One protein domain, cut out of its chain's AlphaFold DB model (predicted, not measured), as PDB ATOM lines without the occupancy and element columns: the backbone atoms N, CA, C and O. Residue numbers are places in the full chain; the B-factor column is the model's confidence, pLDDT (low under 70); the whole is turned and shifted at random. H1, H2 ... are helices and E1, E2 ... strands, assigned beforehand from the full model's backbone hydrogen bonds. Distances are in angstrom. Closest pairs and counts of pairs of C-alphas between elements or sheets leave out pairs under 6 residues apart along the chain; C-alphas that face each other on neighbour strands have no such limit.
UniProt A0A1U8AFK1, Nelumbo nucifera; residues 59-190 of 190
ATOM      1  N   GLU A  59     150.621 156.124 -31.929       98.50
ATOM      2  CA  GLU A  59     151.538 155.005 -32.134       98.50
ATOM      3  C   GLU A  59     150.843 153.654 -31.965       98.50
ATOM      4  O   GLU A  59     151.000 152.781 -32.819       98.50
ATOM      5  N   GLU A  60     150.003 153.505 -30.932       98.31
ATOM      6  CA  GLU A  60     149.175 152.305 -30.759       98.31
ATOM      7  C   GLU A  60     148.264 152.100 -31.978       98.31
ATOM      8  O   GLU A  60     148.201 151.004 -32.542       98.31
ATOM      9  N   LYS A  61     147.591 153.165 -32.432       98.12
ATOM     10  CA  LYS A  61     146.695 153.105 -33.594       98.12
ATOM     11  C   LYS A  61     147.434 152.738 -34.873       98.12
ATOM     12  O   LYS A  61     146.934 151.908 -35.623       98.12
ATOM     13  N   VAL A  62     148.602 153.329 -35.127       98.44
ATOM     14  CA  VAL A  62     149.415 153.026 -36.314       98.44
ATOM     15  C   VAL A  62     149.881 151.574 -36.278       98.44
ATOM     16  O   VAL A  62     149.718 150.867 -37.268       98.44
ATOM     17  N   GLN A  63     150.373 151.094 -35.133       98.50
ATOM     18  CA  GLN A  63     150.804 149.704 -34.990       98.50
ATOM     19  C   GLN A  63     149.670 148.719 -35.261       98.50
ATOM     20  O   GLN A  63     149.832 147.783 -36.046       98.50
ATOM     21  N   ASN A  64     148.514 148.946 -34.644       98.31
ATOM     22  CA  ASN A  64     147.370 148.064 -34.812       98.31
ATOM     23  C   ASN A  64     146.795 148.153 -36.233       98.31
ATOM     24  O   ASN A  64     146.376 147.137 -36.785       98.31
ATOM     25  N   LEU A  65     146.825 149.332 -36.865       98.12
ATOM     26  CA  LEU A  65     146.386 149.508 -38.249       98.12
ATOM     27  C   LEU A  65     147.267 148.724 -39.227       98.12
ATOM     28  O   LEU A  65     146.720 148.028 -40.078       98.12
ATOM     29  N   VAL A  66     148.597 148.784 -39.091       97.69
ATOM     30  CA  VAL A  66     149.517 148.026 -39.960       97.69
ATOM     31  C   VAL A  66     149.305 146.522 -39.785       97.69
ATOM     32  O   VAL A  66     149.072 145.825 -40.770       97.69
ATOM     33  N   LYS A  67     149.263 146.028 -38.538       98.25
ATOM     34  CA  LYS A  67     149.004 144.604 -38.245       98.25
ATOM     35  C   LYS A  67     147.642 144.137 -38.772       98.25
ATOM     36  O   LYS A  67     147.515 143.011 -39.253       98.25
ATOM     37  N   THR A  68     146.619 144.988 -38.675       98.19
ATOM     38  CA  THR A  68     145.281 144.709 -39.216       98.19
ATOM     39  C   THR A  68     145.311 144.656 -40.737       98.19
ATOM     40  O   THR A  68     144.792 143.710 -41.319       98.19
ATOM     41  N   TRP A  69     145.933 145.636 -41.388       97.12
ATOM     42  CA  TRP A  69     146.036 145.687 -42.842       97.12
ATOM     43  C   TRP A  69     146.750 144.453 -43.401       97.12
ATOM     44  O   TRP A  69     146.220 143.807 -44.306       97.12
ATOM     45  N   GLU A  70     147.885 144.057 -42.822       95.94
ATOM     46  CA  GLU A  70     148.586 142.826 -43.207       95.94
ATOM     47  C   GLU A  70     147.697 141.587 -43.051       95.94
ATOM     48  O   GLU A  70     147.619 140.754 -43.958       95.94
ATOM     49  N   MET A  71     146.971 141.482 -41.933       96.69
ATOM     50  CA  MET A  71     146.015 140.397 -41.715       96.69
ATOM     51  C   MET A  71     144.954 140.352 -42.817       96.69
ATOM     52  O   MET A  71     144.710 139.290 -43.394       96.69
ATOM     53  N   GLU A  72     144.351 141.495 -43.151       96.31
ATOM     54  CA  GLU A  72     143.308 141.567 -44.172       96.31
ATOM     55  C   GLU A  72     143.840 141.161 -45.550       96.31
ATOM     56  O   GLU A  72     143.239 140.302 -46.200       96.31
ATOM     57  N   ILE A  73     144.984 141.702 -45.988       93.88
ATOM     58  CA  ILE A  73     145.506 141.399 -47.330       93.88
ATOM     59  C   ILE A  73     145.952 139.938 -47.479       93.88
ATOM     60  O   ILE A  73     145.825 139.370 -48.567       93.88
ATOM     61  N   ILE A  74     146.465 139.329 -46.403       92.50
ATOM     62  CA  ILE A  74     146.957 137.946 -46.413       92.50
ATOM     63  C   ILE A  74     145.785 136.968 -46.299       92.50
ATOM     64  O   ILE A  74     145.705 136.004 -47.064       92.50
ATOM     65  N   HIS A  75     144.858 137.206 -45.370       94.31
ATOM     66  CA  HIS A  75     143.886 136.196 -44.955       94.31
ATOM     67  C   HIS A  75     142.471 136.406 -45.496       94.31
ATOM     68  O   HIS A  75     141.746 135.418 -45.600       94.31
ATOM     69  N   LYS A  76     142.050 137.620 -45.873       95.31
ATOM     70  CA  LYS A  76     140.704 137.844 -46.430       95.31
ATOM     71  C   LYS A  76     140.714 137.708 -47.954       95.31
ATOM     72  O   LYS A  76     141.591 138.246 -48.636       95.31
ATOM     73  N   ILE A  77     139.736 136.976 -48.495       93.19
ATOM     74  CA  ILE A  77     139.607 136.752 -49.943       93.19
ATOM     75  C   ILE A  77     138.983 137.970 -50.631       93.19
ATOM     76  O   ILE A  77     139.531 138.433 -51.632       93.19
ATOM     77  N   SER A  78     137.857 138.472 -50.110       93.06
ATOM     78  CA  SER A  78     137.100 139.570 -50.721       93.06
ATOM     79  C   SER A  78     137.704 140.922 -50.344       93.06
ATOM     80  O   SER A  78     137.820 141.200 -49.150       93.06
ATOM     81  N   PRO A  79     138.057 141.791 -51.307       90.81
ATOM     82  CA  PRO A  79     138.453 143.167 -51.010       90.81
ATOM     83  C   PRO A  79     137.370 143.958 -50.265       90.81
ATOM     84  O   PRO A  79     137.690 144.838 -49.478       90.81
ATOM     85  N   GLU A  80     136.097 143.635 -50.474       91.50
ATOM     86  CA  GLU A  80     134.946 144.275 -49.825       91.50
ATOM     87  C   GLU A  80     134.905 144.016 -48.312       91.50
ATOM     88  O   GLU A  80     134.300 144.788 -47.572       91.50
ATOM     89  N   ASP A  81     135.592 142.969 -47.839       94.75
ATOM     90  CA  ASP A  81     135.730 142.672 -46.411       94.75
ATOM     91  C   ASP A  81     136.823 143.528 -45.735       94.75
ATOM     92  O   ASP A  81     137.057 143.383 -44.529       94.75
ATOM     93  N   TYR A  82     137.539 144.375 -46.492       94.94
ATOM     94  CA  TYR A  82     138.689 145.132 -45.998       94.94
ATOM     95  C   TYR A  82     138.196 146.427 -45.369       94.94
ATOM     96  O   TYR A  82     137.504 147.224 -46.002       94.94
ATOM     97  N   LYS A  83     138.581 146.649 -44.115       95.94
ATOM     98  CA  LYS A  83     138.143 147.802 -43.319       95.94
ATOM     99  C   LYS A  83     139.295 148.733 -42.953       95.94
ATOM    100  O   LYS A  83     139.052 149.871 -42.559       95.94
ATOM    101  N   SER A  84     140.541 148.286 -43.122       96.12
ATOM    102  CA  SER A  84     141.743 149.086 -42.848       96.12
ATOM    103  C   SER A  84     142.095 150.091 -43.951       96.12
ATOM    104  O   SER A  84     142.838 151.038 -43.696       96.12
ATOM    105  N   ILE A  85     141.579 149.909 -45.173       95.44
ATOM    106  CA  ILE A  85     141.938 150.722 -46.342       95.44
ATOM    107  C   ILE A  85     140.720 151.097 -47.185       95.44
ATOM    108  O   ILE A  85     139.727 150.378 -47.236       95.44
ATOM    109  N   ASN A  86     140.829 152.197 -47.933       95.44
ATOM    110  CA  ASN A  86     139.922 152.472 -49.044       95.44
ATOM    111  C   ASN A  86     140.402 151.699 -50.281       95.44
ATOM    112  O   ASN A  86     141.395 152.084 -50.895       95.44
ATOM    113  N   VAL A  87     139.700 150.624 -50.643       92.75
ATOM    114  CA  VAL A  87     140.084 149.702 -51.728       92.75
ATOM    115  C   VAL A  87     140.230 150.400 -53.086       92.75
ATOM    116  O   VAL A  87     141.141 150.066 -53.841       92.75
ATOM    117  N   GLU A  88     139.383 151.387 -53.384       92.69
ATOM    118  CA  GLU A  88     139.388 152.112 -54.664       92.69
ATOM    119  C   GLU A  88     140.567 153.083 -54.792       92.69
ATOM    120  O   GLU A  88     141.068 153.317 -55.889       92.69
ATOM    121  N   LYS A  89     141.017 153.655 -53.670       95.19
ATOM    122  CA  LYS A  89     142.099 154.656 -53.626       95.19
ATOM    123  C   LYS A  89     143.440 154.081 -53.174       95.19
ATOM    124  O   LYS A  89     144.440 154.798 -53.165       95.19
ATOM    125  N   PHE A  90     143.469 152.815 -52.768       95.25
ATOM    126  CA  PHE A  90     144.660 152.194 -52.210       95.25
ATOM    127  C   PHE A  90     145.782 152.107 -53.244       95.25
ATOM    128  O   PHE A  90     145.608 151.584 -54.347       95.25
ATOM    129  N   THR A  91     146.955 152.575 -52.830       96.19
ATOM    130  CA  THR A  91     148.192 152.500 -53.598       96.19
ATOM    131  C   THR A  91     149.314 152.033 -52.676       96.19
ATOM    132  O   THR A  91     149.424 152.518 -51.552       96.19
ATOM    133  N   PHE A  92     150.150 151.115 -53.154       95.81
ATOM    134  CA  PHE A  92     151.305 150.592 -52.425       95.81
ATOM    135  C   PHE A  92     152.594 150.787 -53.225       95.81
ATOM    136  O   PHE A  92     152.614 150.580 -54.437       95.81
ATOM    137  N   SER A  93     153.678 151.148 -52.544       95.50
ATOM    138  CA  SER A  93     155.036 151.168 -53.087       95.50
ATOM    139  C   SER A  93     156.012 150.747 -51.991       95.50
ATOM    140  O   SER A  93     155.802 151.061 -50.821       95.50
ATOM    141  N   VAL A  94     157.079 150.053 -52.382       94.25
ATOM    142  CA  VAL A  94     158.176 149.650 -51.501       94.25
ATOM    143  C   VAL A  94     159.498 150.146 -52.081       94.25
ATOM    144  O   VAL A  94     159.683 150.138 -53.299       94.25
ATOM    145  N   ASN A  95     160.403 150.618 -51.218       92.44
ATOM    146  CA  ASN A  95     161.753 151.078 -51.578       92.44
ATOM    147  C   ASN A  95     161.800 152.115 -52.720       92.44
ATOM    148  O   ASN A  95     162.702 152.095 -53.554       92.44
ATOM    149  N   GLY A  96     160.808 153.011 -52.784       91.38
ATOM    150  CA  GLY A  96     160.709 154.026 -53.842       91.38
ATOM    151  C   GLY A  96     160.346 153.467 -55.224       91.38
ATOM    152  O   GLY A  96     160.469 154.172 -56.224       91.38
ATOM    153  N   GLY A  97     159.907 152.208 -55.294       92.12
ATOM    154  CA  GLY A  97     159.473 151.553 -56.520       92.12
ATOM    155  C   GLY A  97     158.175 152.126 -57.093       92.12
ATOM    156  O   GLY A  97     157.516 152.998 -56.516       92.12
ATOM    157  N   LYS A  98     157.777 151.603 -58.258       93.12
ATOM    158  CA  LYS A  98     156.553 152.033 -58.940       93.12
ATOM    159  C   LYS A  98     155.326 151.789 -58.038       93.12
ATOM    160  O   LYS A  98     155.137 150.660 -57.587       93.12
ATOM    161  N   PRO A  99     154.466 152.801 -57.822       95.69
ATOM    162  CA  PRO A  99     153.211 152.601 -57.114       95.69
ATOM    163  C   PRO A  99     152.295 151.611 -57.846       95.69
ATOM    164  O   PRO A  99     152.154 151.677 -59.070       95.69
ATOM    165  N   MET A 100     151.666 150.714 -57.091       95.12
ATOM    166  CA  MET A 100     150.731 149.698 -57.575       95.12
ATOM    167  C   MET A 100     149.360 149.869 -56.929       95.12
ATOM    168  O   MET A 100     149.244 150.112 -55.726       95.12
ATOM    169  N   SER A 101     148.320 149.682 -57.731       94.00
ATOM    170  CA  SER A 101     146.930 149.612 -57.289       94.00
ATOM    171  C   SER A 101     146.641 148.321 -56.522       94.00
ATOM    172  O   SER A 101     147.355 147.318 -56.632       94.00
ATOM    173  N   ARG A 102     145.513 148.284 -55.804       90.56
ATOM    174  CA  ARG A 102     145.076 147.063 -55.111       90.56
ATOM    175  C   ARG A 102     144.956 145.849 -56.047       90.56
ATOM    176  O   ARG A 102     145.400 144.766 -55.670       90.56
ATOM    177  N   SER A 103     144.406 146.035 -57.249       88.62
ATOM    178  CA  SER A 103     144.243 144.973 -58.260       88.62
ATOM    179  C   SER A 103     145.581 144.403 -58.751       88.62
ATOM    180  O   SER A 103     145.677 143.222 -59.078       88.62
ATOM    181  N   GLU A 104     146.631 145.224 -58.789       91.69
ATOM    182  CA  GLU A 104     147.985 144.762 -59.104       91.69
ATOM    183  C   GLU A 104     148.585 144.000 -57.917       91.69
ATOM    184  O   GLU A 104     149.053 142.876 -58.087       91.69
ATOM    185  N   THR A 105     148.494 144.554 -56.701       91.25
ATOM    186  CA  THR A 105     149.056 143.911 -55.496       91.25
ATOM    187  C   THR A 105     148.443 142.542 -55.183       91.25
ATOM    188  O   THR A 105     149.141 141.658 -54.691       91.25
ATOM    189  N   SER A 106     147.153 142.322 -55.471       86.62
ATOM    190  CA  SER A 106     146.471 141.055 -55.167       86.62
ATOM    191  C   SER A 106     146.989 139.869 -55.982       86.62
ATOM    192  O   SER A 106     146.852 138.733 -55.535       86.62
ATOM    193  N   LYS A 107     147.601 140.120 -57.143       88.50
ATOM    194  CA  LYS A 107     148.130 139.078 -58.035       88.50
ATOM    195  C   LYS A 107     149.504 138.565 -57.611       88.50
ATOM    196  O   LYS A 107     149.900 137.495 -58.054       88.50
ATOM    197  N   LEU A 108     150.229 139.331 -56.797       88.69
ATOM    198  CA  LEU A 108     151.616 139.031 -56.443       88.69
ATOM    199  C   LEU A 108     151.731 138.136 -55.207       88.69
ATOM    200  O   LEU A 108     152.642 137.321 -55.137       88.69
ATOM    201  N   GLY A 109     150.810 138.258 -54.248       86.44
ATOM    202  CA  GLY A 109     150.992 137.704 -52.902       86.44
ATOM    203  C   GLY A 109     151.809 138.644 -52.004       86.44
ATOM    204  O   GLY A 109     152.540 139.506 -52.491       86.44
ATOM    205  N   SER A 110     151.653 138.516 -50.684       89.25
ATOM    206  CA  SER A 110     152.200 139.466 -49.701       89.25
ATOM    207  C   SER A 110     153.728 139.517 -49.696       89.25
ATOM    208  O   SER A 110     154.298 140.591 -49.849       89.25
ATOM    209  N   TYR A 111     154.409 138.375 -49.585       92.06
ATOM    210  CA  TYR A 111     155.876 138.349 -49.533       92.06
ATOM    211  C   TYR A 111     156.514 138.853 -50.829       92.06
ATOM    212  O   TYR A 111     157.441 139.658 -50.785       92.06
ATOM    213  N   ASN A 112     155.967 138.468 -51.984       94.44
ATOM    214  CA  ASN A 112     156.404 139.001 -53.276       94.44
ATOM    215  C   ASN A 112     156.197 140.513 -53.384       94.44
ATOM    216  O   ASN A 112     157.029 141.206 -53.961       94.44
ATOM    217  N   LEU A 113     155.096 141.029 -52.831       93.81
ATOM    218  CA  LEU A 113     154.809 142.458 -52.790       93.81
ATOM    219  C   LEU A 113     155.800 143.218 -51.896       93.81
ATOM    220  O   LEU A 113     156.305 144.262 -52.302       93.81
ATOM    221  N   PHE A 114     156.070 142.706 -50.697       93.12
ATOM    222  CA  PHE A 114     156.902 143.375 -49.694       93.12
ATOM    223  C   PHE A 114     158.398 143.293 -49.991       93.12
ATOM    224  O   PHE A 114     159.144 144.188 -49.609       93.12
ATOM    225  N   LEU A 115     158.838 142.247 -50.690       93.75
ATOM    226  CA  LEU A 115     160.252 142.003 -50.979       93.75
ATOM    227  C   LEU A 115     160.657 142.406 -52.397       93.75
ATOM    228  O   LEU A 115     161.738 142.028 -52.852       93.75
ATOM    229  N   GLN A 116     159.825 143.185 -53.103       93.88
ATOM    230  CA  GLN A 116     160.233 143.746 -54.390       93.88
ATOM    231  C   GLN A 116     161.531 144.536 -54.244       93.88
ATOM    232  O   GLN A 116     161.734 145.317 -53.312       93.88
ATOM    233  N   THR A 117     162.418 144.320 -55.205       92.75
ATOM    234  CA  THR A 117     163.784 144.808 -55.141       92.75
ATOM    235  C   THR A 117     164.329 145.065 -56.535       92.75
ATOM    236  O   THR A 117     163.961 144.397 -57.501       92.75
ATOM    237  N   SER A 118     165.225 146.046 -56.635       91.50
ATOM    238  CA  SER A 118     166.019 146.318 -57.833       91.50
ATOM    239  C   SER A 118     167.395 145.645 -57.790       91.50
ATOM    240  O   SER A 118     168.238 145.936 -58.640       91.50
ATOM    241  N   MET A 119     167.668 144.804 -56.784       92.62
ATOM    242  CA  MET A 119     168.955 144.120 -56.677       92.62
ATOM    243  C   MET A 119     169.193 143.171 -57.866       92.62
ATOM    244  O   MET A 119     168.251 142.554 -58.371       92.62
ATOM    245  N   PRO A 120     170.452 143.018 -58.317       93.31
ATOM    246  CA  PRO A 120     170.806 142.050 -59.348       93.31
ATOM    247  C   PRO A 120     170.376 140.625 -58.985       93.31
ATOM    248  O   PRO A 120     170.641 140.162 -57.879       93.31
ATOM    249  N   LYS A 121     169.804 139.895 -59.952       91.25
ATOM    250  CA  LYS A 121     169.265 138.536 -59.743       91.25
ATOM    251  C   LYS A 121     170.243 137.553 -59.097       91.25
ATOM    252  O   LYS A 121     169.830 136.717 -58.311       91.25
ATOM    253  N   HIS A 122     171.535 137.662 -59.404       91.44
ATOM    254  CA  HIS A 122     172.561 136.771 -58.854       91.44
ATOM    255  C   HIS A 122     172.850 136.996 -57.357       91.44
ATOM    256  O   HIS A 122     173.579 136.207 -56.769       91.44
ATOM    257  N   LEU A 123     172.313 138.065 -56.758       92.88
ATOM    258  CA  LEU A 123     172.401 138.356 -55.323       92.88
ATOM    259  C   LEU A 123     171.103 138.010 -54.577       92.88
ATOM    260  O   LEU A 123     170.998 138.264 -53.379       92.88
ATOM    261  N   LEU A 124     170.090 137.495 -55.280       92.12
ATOM    262  CA  LEU A 124     168.797 137.164 -54.696       92.12
ATOM    263  C   LEU A 124     168.785 135.706 -54.233       92.12
ATOM    264  O   LEU A 124     168.686 134.793 -55.046       92.12
ATOM    265  N   GLU A 125     168.780 135.499 -52.919       90.50
ATOM    266  CA  GLU A 125     168.404 134.205 -52.320       90.50
ATOM    267  C   GLU A 125     166.895 133.929 -52.490       90.50
ATOM    268  O   GLU A 125     166.438 132.787 -52.566       90.50
ATOM    269  N   TYR A 126     166.105 135.000 -52.597       93.56
ATOM    270  CA  TYR A 126     164.676 134.975 -52.872       93.56
ATOM    271  C   TYR A 126     164.350 135.970 -53.985       93.56
ATOM    272  O   TYR A 126     164.560 137.173 -53.822       93.56
ATOM    273  N   ASP A 127     163.840 135.469 -55.111       93.38
ATOM    274  CA  ASP A 127     163.442 136.293 -56.253       93.38
ATOM    275  C   ASP A 127     161.905 136.427 -56.292       93.38
ATOM    276  O   ASP A 127     161.220 135.495 -56.722       93.38
ATOM    277  N   PRO A 128     161.338 137.580 -55.880       93.44
ATOM    278  CA  PRO A 128     159.889 137.789 -55.862       93.44
ATOM    279  C   PRO A 128     159.263 137.806 -57.267       93.44
ATOM    280  O   PRO A 128     158.042 137.764 -57.384       93.44
ATOM    281  N   SER A 129     160.065 137.902 -58.338       90.56
ATOM    282  CA  SER A 129     159.570 137.965 -59.720       90.56
ATOM    283  C   SER A 129     159.243 136.599 -60.327       90.56
ATOM    284  O   SER A 129     158.574 136.542 -61.359       90.56
ATOM    285  N   VAL A 130     159.708 135.510 -59.705       90.75
ATOM    286  CA  VAL A 130     159.502 134.129 -60.184       90.75
ATOM    287  C   VAL A 130     158.701 133.265 -59.211       90.75
ATOM    288  O   VAL A 130     158.311 132.153 -59.559       90.75
ATOM    289  N   GLU A 131     158.461 133.759 -57.997       91.94
ATOM    290  CA  GLU A 131     157.709 133.060 -56.959       91.94
ATOM    291  C   GLU A 131     156.205 133.210 -57.159       91.94
ATOM    292  O   GLU A 131     155.693 134.308 -57.387       91.94
ATOM    293  N   MET A 132     155.478 132.108 -57.003       91.62
ATOM    294  CA  MET A 132     154.020 132.140 -56.984       91.62
ATOM    295  C   MET A 132     153.531 132.619 -55.607       91.62
ATOM    296  O   MET A 132     154.206 132.385 -54.600       91.62
ATOM    297  N   PRO A 133     152.348 133.255 -55.508       88.81
ATOM    298  CA  PRO A 133     151.805 133.692 -54.223       88.81
ATOM    299  C   PRO A 133     151.774 132.567 -53.175       88.81
ATOM    300  O   PRO A 133     152.192 132.762 -52.035       88.81
ATOM    301  N   GLU A 134     151.352 131.366 -53.562       88.31
ATOM    302  CA  GLU A 134     151.246 130.210 -52.670       88.31
ATOM    303  C   GLU A 134     152.619 129.683 -52.231       88.31
ATOM    304  O   GLU A 134     152.802 129.384 -51.048       88.31
ATOM    305  N   SER A 135     153.595 129.607 -53.148       89.94
ATOM    306  CA  SER A 135     154.952 129.150 -52.816       89.94
ATOM    307  C   SER A 135     155.658 130.142 -51.901       89.94
ATOM    308  O   SER A 135     156.275 129.724 -50.921       89.94
ATOM    309  N   SER A 136     155.489 131.447 -52.144       92.12
ATOM    310  CA  SER A 136     156.031 132.496 -51.277       92.12
ATOM    311  C   SER A 136     155.530 132.348 -49.839       92.12
ATOM    312  O   SER A 136     156.321 132.252 -48.902       92.12
ATOM    313  N   GLN A 137     154.214 132.222 -49.661       90.75
ATOM    314  CA  GLN A 137     153.589 132.048 -48.356       90.75
ATOM    315  C   GLN A 137     154.131 130.800 -47.645       90.75
ATOM    316  O   GLN A 137     154.480 130.863 -46.465       90.75
ATOM    317  N   GLN A 138     154.221 129.676 -48.362       91.94
ATOM    318  CA  GLN A 138     154.696 128.412 -47.806       91.94
ATOM    319  C   GLN A 138     156.155 128.499 -47.349       91.94
ATOM    320  O   GLN A 138     156.465 128.038 -46.252       91.94
ATOM    321  N   VAL A 139     157.033 129.109 -48.151       94.62
ATOM    322  CA  VAL A 139     158.455 129.273 -47.815       94.62
ATOM    323  C   VAL A 139     158.615 130.063 -46.520       94.62
ATOM    324  O   VAL A 139     159.303 129.601 -45.608       94.62
ATOM    325  N   PHE A 140     157.961 131.218 -46.391       94.94
ATOM    326  CA  PHE A 140     158.132 132.066 -45.208       94.94
ATOM    327  C   PHE A 140     157.479 131.487 -43.950       94.94
ATOM    328  O   PHE A 140     158.078 131.562 -42.881       94.94
ATOM    329  N   VAL A 141     156.307 130.853 -44.056       93.75
ATOM    330  CA  VAL A 141     155.674 130.180 -42.905       93.75
ATOM    331  C   VAL A 141     156.500 128.981 -42.440       93.75
ATOM    332  O   VAL A 141     156.637 128.769 -41.238       93.75
ATOM    333  N   ALA A 142     157.081 128.218 -43.370       95.62
ATOM    334  CA  ALA A 142     157.969 127.115 -43.019       95.62
ATOM    335  C   ALA A 142     159.258 127.618 -42.354       95.62
ATOM    336  O   ALA A 142     159.697 127.023 -41.378       95.62
ATOM    337  N   THR A 143     159.836 128.716 -42.856       97.31
ATOM    338  CA  THR A 143     161.099 129.291 -42.356       97.31
ATOM    339  C   THR A 143     160.945 129.947 -40.984       97.31
ATOM    340  O   THR A 143     161.818 129.806 -40.128       97.31
ATOM    341  N   PHE A 144     159.834 130.655 -40.768       97.06
ATOM    342  CA  PHE A 144     159.554 131.437 -39.564       97.06
ATOM    343  C   PHE A 144     158.284 130.911 -38.877       97.06
ATOM    344  O   PHE A 144     157.239 131.565 -38.918       97.06
ATOM    345  N   PRO A 145     158.337 129.734 -38.224       96.31
ATOM    346  CA  PRO A 145     157.151 129.073 -37.670       96.31
ATOM    347  C   PRO A 145     156.483 129.863 -36.533       96.31
ATOM    348  O   PRO A 145     155.291 129.698 -36.281       96.31
ATOM    349  N   ARG A 146     157.225 130.756 -35.863       96.06
ATOM    350  CA  ARG A 146     156.692 131.699 -34.862       96.06
ATOM    351  C   ARG A 146     156.048 132.950 -35.475       96.06
ATOM    352  O   ARG A 146     155.507 133.773 -34.744       96.06
ATOM    353  N   GLY A 147     156.086 133.092 -36.798       95.19
ATOM    354  CA  GLY A 147     155.680 134.294 -37.515       95.19
ATOM    355  C   GLY A 147     156.753 135.382 -37.511       95.19
ATOM    356  O   GLY A 147     157.867 135.185 -37.027       95.19
ATOM    357  N   PHE A 148     156.397 136.534 -38.078       93.94
ATOM    358  CA  PHE A 148     157.272 137.687 -38.260       93.94
ATOM    359  C   PHE A 148     156.685 138.877 -37.498       93.94
ATOM    360  O   PHE A 148     155.674 139.450 -37.901       93.94
ATOM    361  N   ALA A 149     157.254 139.190 -36.336       97.75
ATOM    362  CA  ALA A 149     156.727 140.236 -35.471       97.75
ATOM    363  C   ALA A 149     156.972 141.615 -36.098       97.75
ATOM    364  O   ALA A 149     158.010 141.836 -36.716       97.75
ATOM    365  N   LEU A 150     156.006 142.523 -35.936       98.00
ATOM    366  CA  LEU A 150     156.095 143.930 -36.332       98.00
ATOM    367  C   LEU A 150     155.935 144.817 -35.103       98.00
ATOM    368  O   LEU A 150     154.977 144.665 -34.338       98.00
ATOM    369  N   GLU A 151     156.826 145.788 -34.976       98.56
ATOM    370  CA  GLU A 151     156.773 146.841 -33.976       98.56
ATOM    371  C   GLU A 151     156.914 148.212 -34.625       98.56
ATOM    372  O   GLU A 151     157.826 148.449 -35.418       98.56
ATOM    373  N   ILE A 152     156.043 149.140 -34.233       98.62
ATOM    374  CA  ILE A 152     156.245 150.558 -34.523       98.62
ATOM    375  C   ILE A 152     157.159 151.126 -33.445       98.62
ATOM    376  O   ILE A 152     156.818 151.097 -32.265       98.62
ATOM    377  N   LEU A 153     158.310 151.650 -33.861       98.62
ATOM    378  CA  LEU A 153     159.327 152.206 -32.968       98.62
ATOM    379  C   LEU A 153     159.091 153.683 -32.668       98.62
ATOM    380  O   LEU A 153     159.380 154.151 -31.571       98.62
ATOM    381  N   GLN A 154     158.593 154.423 -33.657       98.38
ATOM    382  CA  GLN A 154     158.344 155.853 -33.539       98.38
ATOM    383  C   GLN A 154     157.366 156.306 -34.618       98.38
ATOM    384  O   GLN A 154     157.492 155.894 -35.767       98.38
ATOM    385  N   VAL A 155     156.441 157.203 -34.280       98.62
ATOM    386  CA  VAL A 155     155.631 157.935 -35.262       98.62
ATOM    387  C   VAL A 155     156.132 159.376 -35.328       98.62
ATOM    388  O   VAL A 155     156.218 160.060 -34.312       98.62
ATOM    389  N   TYR A 156     156.496 159.830 -36.524       98.38
ATOM    390  CA  TYR A 156     157.066 161.156 -36.774       98.38
ATOM    391  C   TYR A 156     156.015 162.205 -37.134       98.38
ATOM    392  O   TYR A 156     156.250 163.396 -36.937       98.38
ATOM    393  N   SER A 157     154.868 161.789 -37.674       98.31
ATOM    394  CA  SER A 157     153.819 162.712 -38.111       98.31
ATOM    395  C   SER A 157     152.410 162.155 -37.915       98.31
ATOM    396  O   SER A 157     152.185 160.945 -37.942       98.31
ATOM    397  N   GLY A 158     151.460 163.071 -37.708       96.75
ATOM    398  CA  GLY A 158     150.032 162.783 -37.591       96.75
ATOM    399  C   GLY A 158     149.271 162.909 -38.918       96.75
ATOM    400  O   GLY A 158     149.844 163.302 -39.933       96.75
ATOM    401  N   PRO A 159     147.965 162.589 -38.930       96.31
ATOM    402  CA  PRO A 159     147.132 162.701 -40.125       96.31
ATOM    403  C   PRO A 159     147.195 164.103 -40.771       96.31
ATOM    404  O   PRO A 159     147.323 165.095 -40.052       96.31
ATOM    405  N   PRO A 160     147.069 164.209 -42.110       96.31
ATOM    406  CA  PRO A 160     146.667 163.145 -43.037       96.31
ATOM    407  C   PRO A 160     147.812 162.234 -43.506       96.31
ATOM    408  O   PRO A 160     147.540 161.215 -44.132       96.31
ATOM    409  N   ALA A 161     149.070 162.577 -43.216       97.81
ATOM    410  CA  ALA A 161     150.241 161.834 -43.671       97.81
ATOM    411  C   ALA A 161     151.022 161.290 -42.473       97.81
ATOM    412  O   ALA A 161     151.702 162.040 -41.776       97.81
ATOM    413  N   ILE A 162     150.933 159.980 -42.246       98.19
ATOM    414  CA  ILE A 162     151.693 159.300 -41.197       98.19
ATOM    415  C   ILE A 162     153.045 158.864 -41.758       98.19
ATOM    416  O   ILE A 162     153.109 158.159 -42.763       98.19
ATOM    417  N   VAL A 163     154.113 159.235 -41.063       98.31
ATOM    418  CA  VAL A 163     155.468 158.726 -41.258       98.31
ATOM    419  C   VAL A 163     155.882 158.065 -39.954       98.31
ATOM    420  O   VAL A 163     155.689 158.638 -38.881       98.31
ATOM    421  N   TYR A 164     156.427 156.858 -40.021       98.44
ATOM    422  CA  TYR A 164     156.828 156.093 -38.848       98.44
ATOM    423  C   TYR A 164     158.093 155.289 -39.135       98.44
ATOM    424  O   TYR A 164     158.395 155.006 -40.289       98.44
ATOM    425  N   LYS A 165     158.803 154.929 -38.068       98.56
ATOM    426  CA  LYS A 165     159.883 153.944 -38.071       98.56
ATOM    427  C   LYS A 165     159.355 152.640 -37.504       98.56
ATOM    428  O   LYS A 165     158.652 152.655 -36.487       98.56
ATOM    429  N   PHE A 166     159.726 151.524 -38.104       98.44
ATOM    430  CA  PHE A 166     159.314 150.205 -37.647       98.44
ATOM    431  C   PHE A 166     160.485 149.231 -37.561       98.44
ATOM    432  O   PHE A 166     161.603 149.490 -38.014       98.44
ATOM    433  N   ARG A 167     160.199 148.098 -36.932       98.44
ATOM    434  CA  ARG A 167     161.080 146.951 -36.803       98.44
ATOM    435  C   ARG A 167     160.298 145.690 -37.091       98.44
ATOM    436  O   ARG A 167     159.177 145.526 -36.611       98.44
ATOM    437  N   HIS A 168     160.928 144.798 -37.827       97.25
ATOM    438  CA  HIS A 168     160.426 143.469 -38.094       97.25
ATOM    439  C   HIS A 168     161.453 142.435 -37.654       97.25
ATOM    440  O   HIS A 168     162.645 142.619 -37.910       97.25
ATOM    441  N   TRP A 169     161.014 141.353 -37.010       98.38
ATOM    442  CA  TRP A 169     161.924 140.271 -36.636       98.38
ATOM    443  C   TRP A 169     161.255 138.903 -36.535       98.38
ATOM    444  O   TRP A 169     160.062 138.778 -36.254       98.38
ATOM    445  N   ALA A 170     162.073 137.868 -36.705       97.81
ATOM    446  CA  ALA A 170     161.759 136.482 -36.378       97.81
ATOM    447  C   ALA A 170     163.035 135.674 -36.152       97.81
ATOM    448  O   ALA A 170     164.138 136.214 -36.162       97.81
ATOM    449  N   PHE A 171     162.872 134.368 -35.967       97.94
ATOM    450  CA  PHE A 171     163.960 133.415 -35.834       97.94
ATOM    451  C   PHE A 171     163.888 132.388 -36.961       97.94
ATOM    452  O   PHE A 171     162.822 131.826 -37.217       97.94
ATOM    453  N   MET A 172     165.011 132.161 -37.642       97.12
ATOM    454  CA  MET A 172     165.107 131.241 -38.779       97.12
ATOM    455  C   MET A 172     165.196 129.788 -38.293       97.12
ATOM    456  O   MET A 172     166.261 129.176 -38.251       97.12
ATOM    457  N   GLU A 173     164.059 129.250 -37.863       97.81
ATOM    458  CA  GLU A 173     163.942 127.911 -37.264       97.81
ATOM    459  C   GLU A 173     163.521 126.834 -38.263       97.81
ATOM    460  O   GLU A 173     163.613 125.644 -37.964       97.81
ATOM    461  N   GLY A 174     163.084 127.240 -39.452       97.38
ATOM    462  CA  GLY A 174     162.865 126.350 -40.581       97.38
ATOM    463  C   GLY A 174     163.865 126.560 -41.718       97.38
ATOM    464  O   GLY A 174     164.635 127.523 -41.716       97.38
ATOM    465  N   PRO A 175     163.864 125.647 -42.700       96.56
ATOM    466  CA  PRO A 175     164.728 125.748 -43.864       96.56
ATOM    467  C   PRO A 175     164.271 126.876 -44.793       96.56
ATOM    468  O   PRO A 175     163.073 127.071 -44.993       96.56
ATOM    469  N   PHE A 176     165.221 127.543 -45.445       95.56
ATOM    470  CA  PHE A 176     164.943 128.598 -46.419       95.56
ATOM    471  C   PHE A 176     165.727 128.343 -47.700       95.56
ATOM    472  O   PHE A 176     166.949 128.366 -47.686       95.56
ATOM    473  N   LYS A 177     165.036 128.093 -48.818       92.19
ATOM    474  CA  LYS A 177     165.642 128.038 -50.166       92.19
ATOM    475  C   LYS A 177     166.889 127.132 -50.275       92.19
ATOM    476  O   LYS A 177     167.819 127.431 -51.009       92.19
ATOM    477  N   GLY A 178     166.879 125.995 -49.573       91.56
ATOM    478  CA  GLY A 178     167.978 125.016 -49.555       91.56
ATOM    479  C   GLY A 178     168.959 125.176 -48.388       91.56
ATOM    480  O   GLY A 178     169.764 124.279 -48.149       91.56
ATOM    481  N   HIS A 179     168.849 126.258 -47.620       93.88
ATOM    482  CA  HIS A 179     169.624 126.488 -46.405       93.88
ATOM    483  C   HIS A 179     168.954 125.832 -45.193       93.88
ATOM    484  O   HIS A 179     167.728 125.865 -45.048       93.88
ATOM    485  N   ALA A 180     169.766 125.228 -44.323       97.12
ATOM    486  CA  ALA A 180     169.320 124.650 -43.058       97.12
ATOM    487  C   ALA A 180     168.881 125.747 -42.065       97.12
ATOM    488  O   ALA A 180     169.373 126.874 -42.157       97.12
ATOM    489  N   PRO A 181     167.987 125.441 -41.105       97.56
ATOM    490  CA  PRO A 181     167.624 126.393 -40.059       97.56
ATOM    491  C   PRO A 181     168.845 126.764 -39.213       97.56
ATOM    492  O   PRO A 181     169.617 125.892 -38.814       97.56
ATOM    493  N   THR A 182     169.004 128.054 -38.921       97.25
ATOM    494  CA  THR A 182     170.126 128.567 -38.116       97.25
ATOM    495  C   THR A 182     169.734 128.806 -36.660       97.25
ATOM    496  O   THR A 182     170.592 128.823 -35.783       97.25
ATOM    497  N   GLY A 183     168.439 128.998 -36.386       97.25
ATOM    498  CA  GLY A 183     167.927 129.432 -35.083       97.25
ATOM    499  C   GLY A 183     168.243 130.896 -34.754       97.25
ATOM    500  O   GLY A 183     167.869 131.379 -33.686       97.25
ATOM    501  N   GLU A 184     168.913 131.616 -35.654       97.81
ATOM    502  CA  GLU A 184     169.325 132.999 -35.437       97.81
ATOM    503  C   GLU A 184     168.171 133.977 -35.660       97.81
ATOM    504  O   GLU A 184     167.234 133.720 -36.425       97.81
ATOM    505  N   LYS A 185     168.258 135.132 -34.989       97.50
ATOM    506  CA  LYS A 185     167.316 136.231 -35.184       97.50
ATOM    507  C   LYS A 185     167.598 136.918 -36.519       97.50
ATOM    508  O   LYS A 185     168.683 137.454 -36.724       97.50
ATOM    509  N   VAL A 186     166.581 136.983 -37.366       96.81
ATOM    510  CA  VAL A 186     166.542 137.842 -38.550       96.81
ATOM    511  C   VAL A 186     165.754 139.089 -38.176       96.81
ATOM    512  O   VAL A 186     164.625 138.983 -37.701       96.81
ATOM    513  N   GLU A 187     166.347 140.266 -38.357       97.12
ATOM    514  CA  GLU A 187     165.759 141.543 -37.950       97.12
ATOM    515  C   GLU A 187     166.097 142.631 -38.965       97.12
ATOM    516  O   GLU A 187     167.222 142.706 -39.463       97.12
ATOM    517  N   PHE A 188     165.126 143.492 -39.253       95.69
ATOM    518  CA  PHE A 188     165.355 144.691 -40.045       95.69
ATOM    519  C   PHE A 188     164.489 145.856 -39.575       95.69
ATOM    520  O   PHE A 188     163.517 145.696 -38.833       95.69
ATOM    521  N   PHE A 189     164.874 147.043 -40.030       97.25
ATOM    522  CA  PHE A 189     164.254 148.315 -39.693       97.25
ATOM    523  C   PHE A 189     163.904 149.064 -40.974       97.25
ATOM    524  O   PHE A 189     164.618 148.938 -41.973       97.25
ATOM    525  N   GLY A 190     162.846 149.868 -40.915       94.00
ATOM    526  CA  GLY A 190     162.422 150.765 -41.988       94.00
ATOM    527  C   GLY A 190     161.798 152.038 -41.456       94.00
ATOM    528  O   GLY A 190     161.510 152.095 -40.236       94.00
TER     529      GLY A 190
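Overview. This is residues 59 to 190 of the 190 residues of a protein of Nelumbo nucifera (UniProt A0A1U8AFK1). A three-stranded antiparallel sheet makes one side of the domain, and the short helices H2 and H3 with long loops make the opposite side. The long helix H1 rises from beside E1 toward that loop side, while H4, near the other end of the domain, leads back from H3 toward the beginning of E1; the links E1 to E2 and E2 to E3 lengthen the domain at opposite ends of the sheet. There are 132 residues printed, with four named helices followed by three named strands, in the order H1, H2, H3, H4, E1, E2, E3, and the sheet's order is E1, E2, E3. The class is mixed, helices and strands, though under half of the residues are in named elements: 37 in helices and 20 in strands. The whole is compact, with a radius of gyration of the C-alphas of 15.5 A and spans of 44 by 30 by 29 A.

Along the chain. H1, residues 59 to 75, begins at C-alpha 59 at (151.538, 155.005, -32.134) and is 24.0 A long from first to last C-alpha. Residues 76 to 101 hold no named element; within them residues 91 to 92 pair with residues 100 to 101, antiparallel. H2 is residues 102 to 105, and H3 is residues 110 to 114. After residues 115 to 132, again with no named element, H4 takes residues 133 to 143, from C-alpha 133 at (151.805, 133.692, -54.223), and measures 15.7 A. E1 is residues 149 to 155, 17.7 A long; E2 is residues 164 to 171, 24.0 A long. E3 is residues 185 to 189, 13.3 A long, and ends at C-alpha 189 at (164.254, 148.315, -39.693).

Arrangement. The three strands form a meander, each the antiparallel neighbour of the one before, with E1 and E3 as edge strands and E2 as the inner strand. E1 and E2 are a hairpin with 160 degrees between their directions; N 151 and O 167 are 2.9 A apart and N 167 and O 151 are 2.8 A apart, within hydrogen-bond range. E2 and E3 are a hairpin at 168 degrees, with N 170 and O 186 at 3.0 A and N 186 and O 170 at 2.8 A. H1 is on the sheet, an arrangement of two layers, a helix over one face of a sheet; its height over the sheet is 8.7 A. It lies over E1 and E2 and runs slantwise to the strands, at 37 degrees to E1 on the local plane. The closest C-alphas of H1 and E1 are those of Gln 63 and Ile 152, 5.5 A apart. H1 and H3 are close but not clearly touching, their closest C-alphas being those of Ile 74 and Ser 110, 6.4 A apart. H2 and H3 are also close but not clearly touching, with the C-alphas of Thr 105 and Leu 113 closest at 6.5 A. H3 and H4 touch, and their closest C-alphas, those of Tyr 111 and Ser 136, are 6.1 A apart. H2, H3 and H4 are not on the sheet, and H1 and H4 are apart. H4 and E2 are only just apart, at 8.2 A. Each O i to N i+4 pair is within hydrogen-bond range in H1, H3 and H4; H2, with four residues, is too short for such a pair, and its one O i to N i+3 pair is within range.

Size, cuts and confidence. The two C-alphas farthest apart, those of Pro 160 and Ala 180, are 44.7 A from each other. The printed part has no cut, and residue 190 is the chain's last. The links H1 to H2, of 26 residues, H3 to H4, of 18, and E2 to E3, of 13, are long; H2 to H3 and H4 to E1 are tight, and E1 to E2 is short. The mean pLDDT of the printed part of this model is 94.8, and no printed residue is under 70.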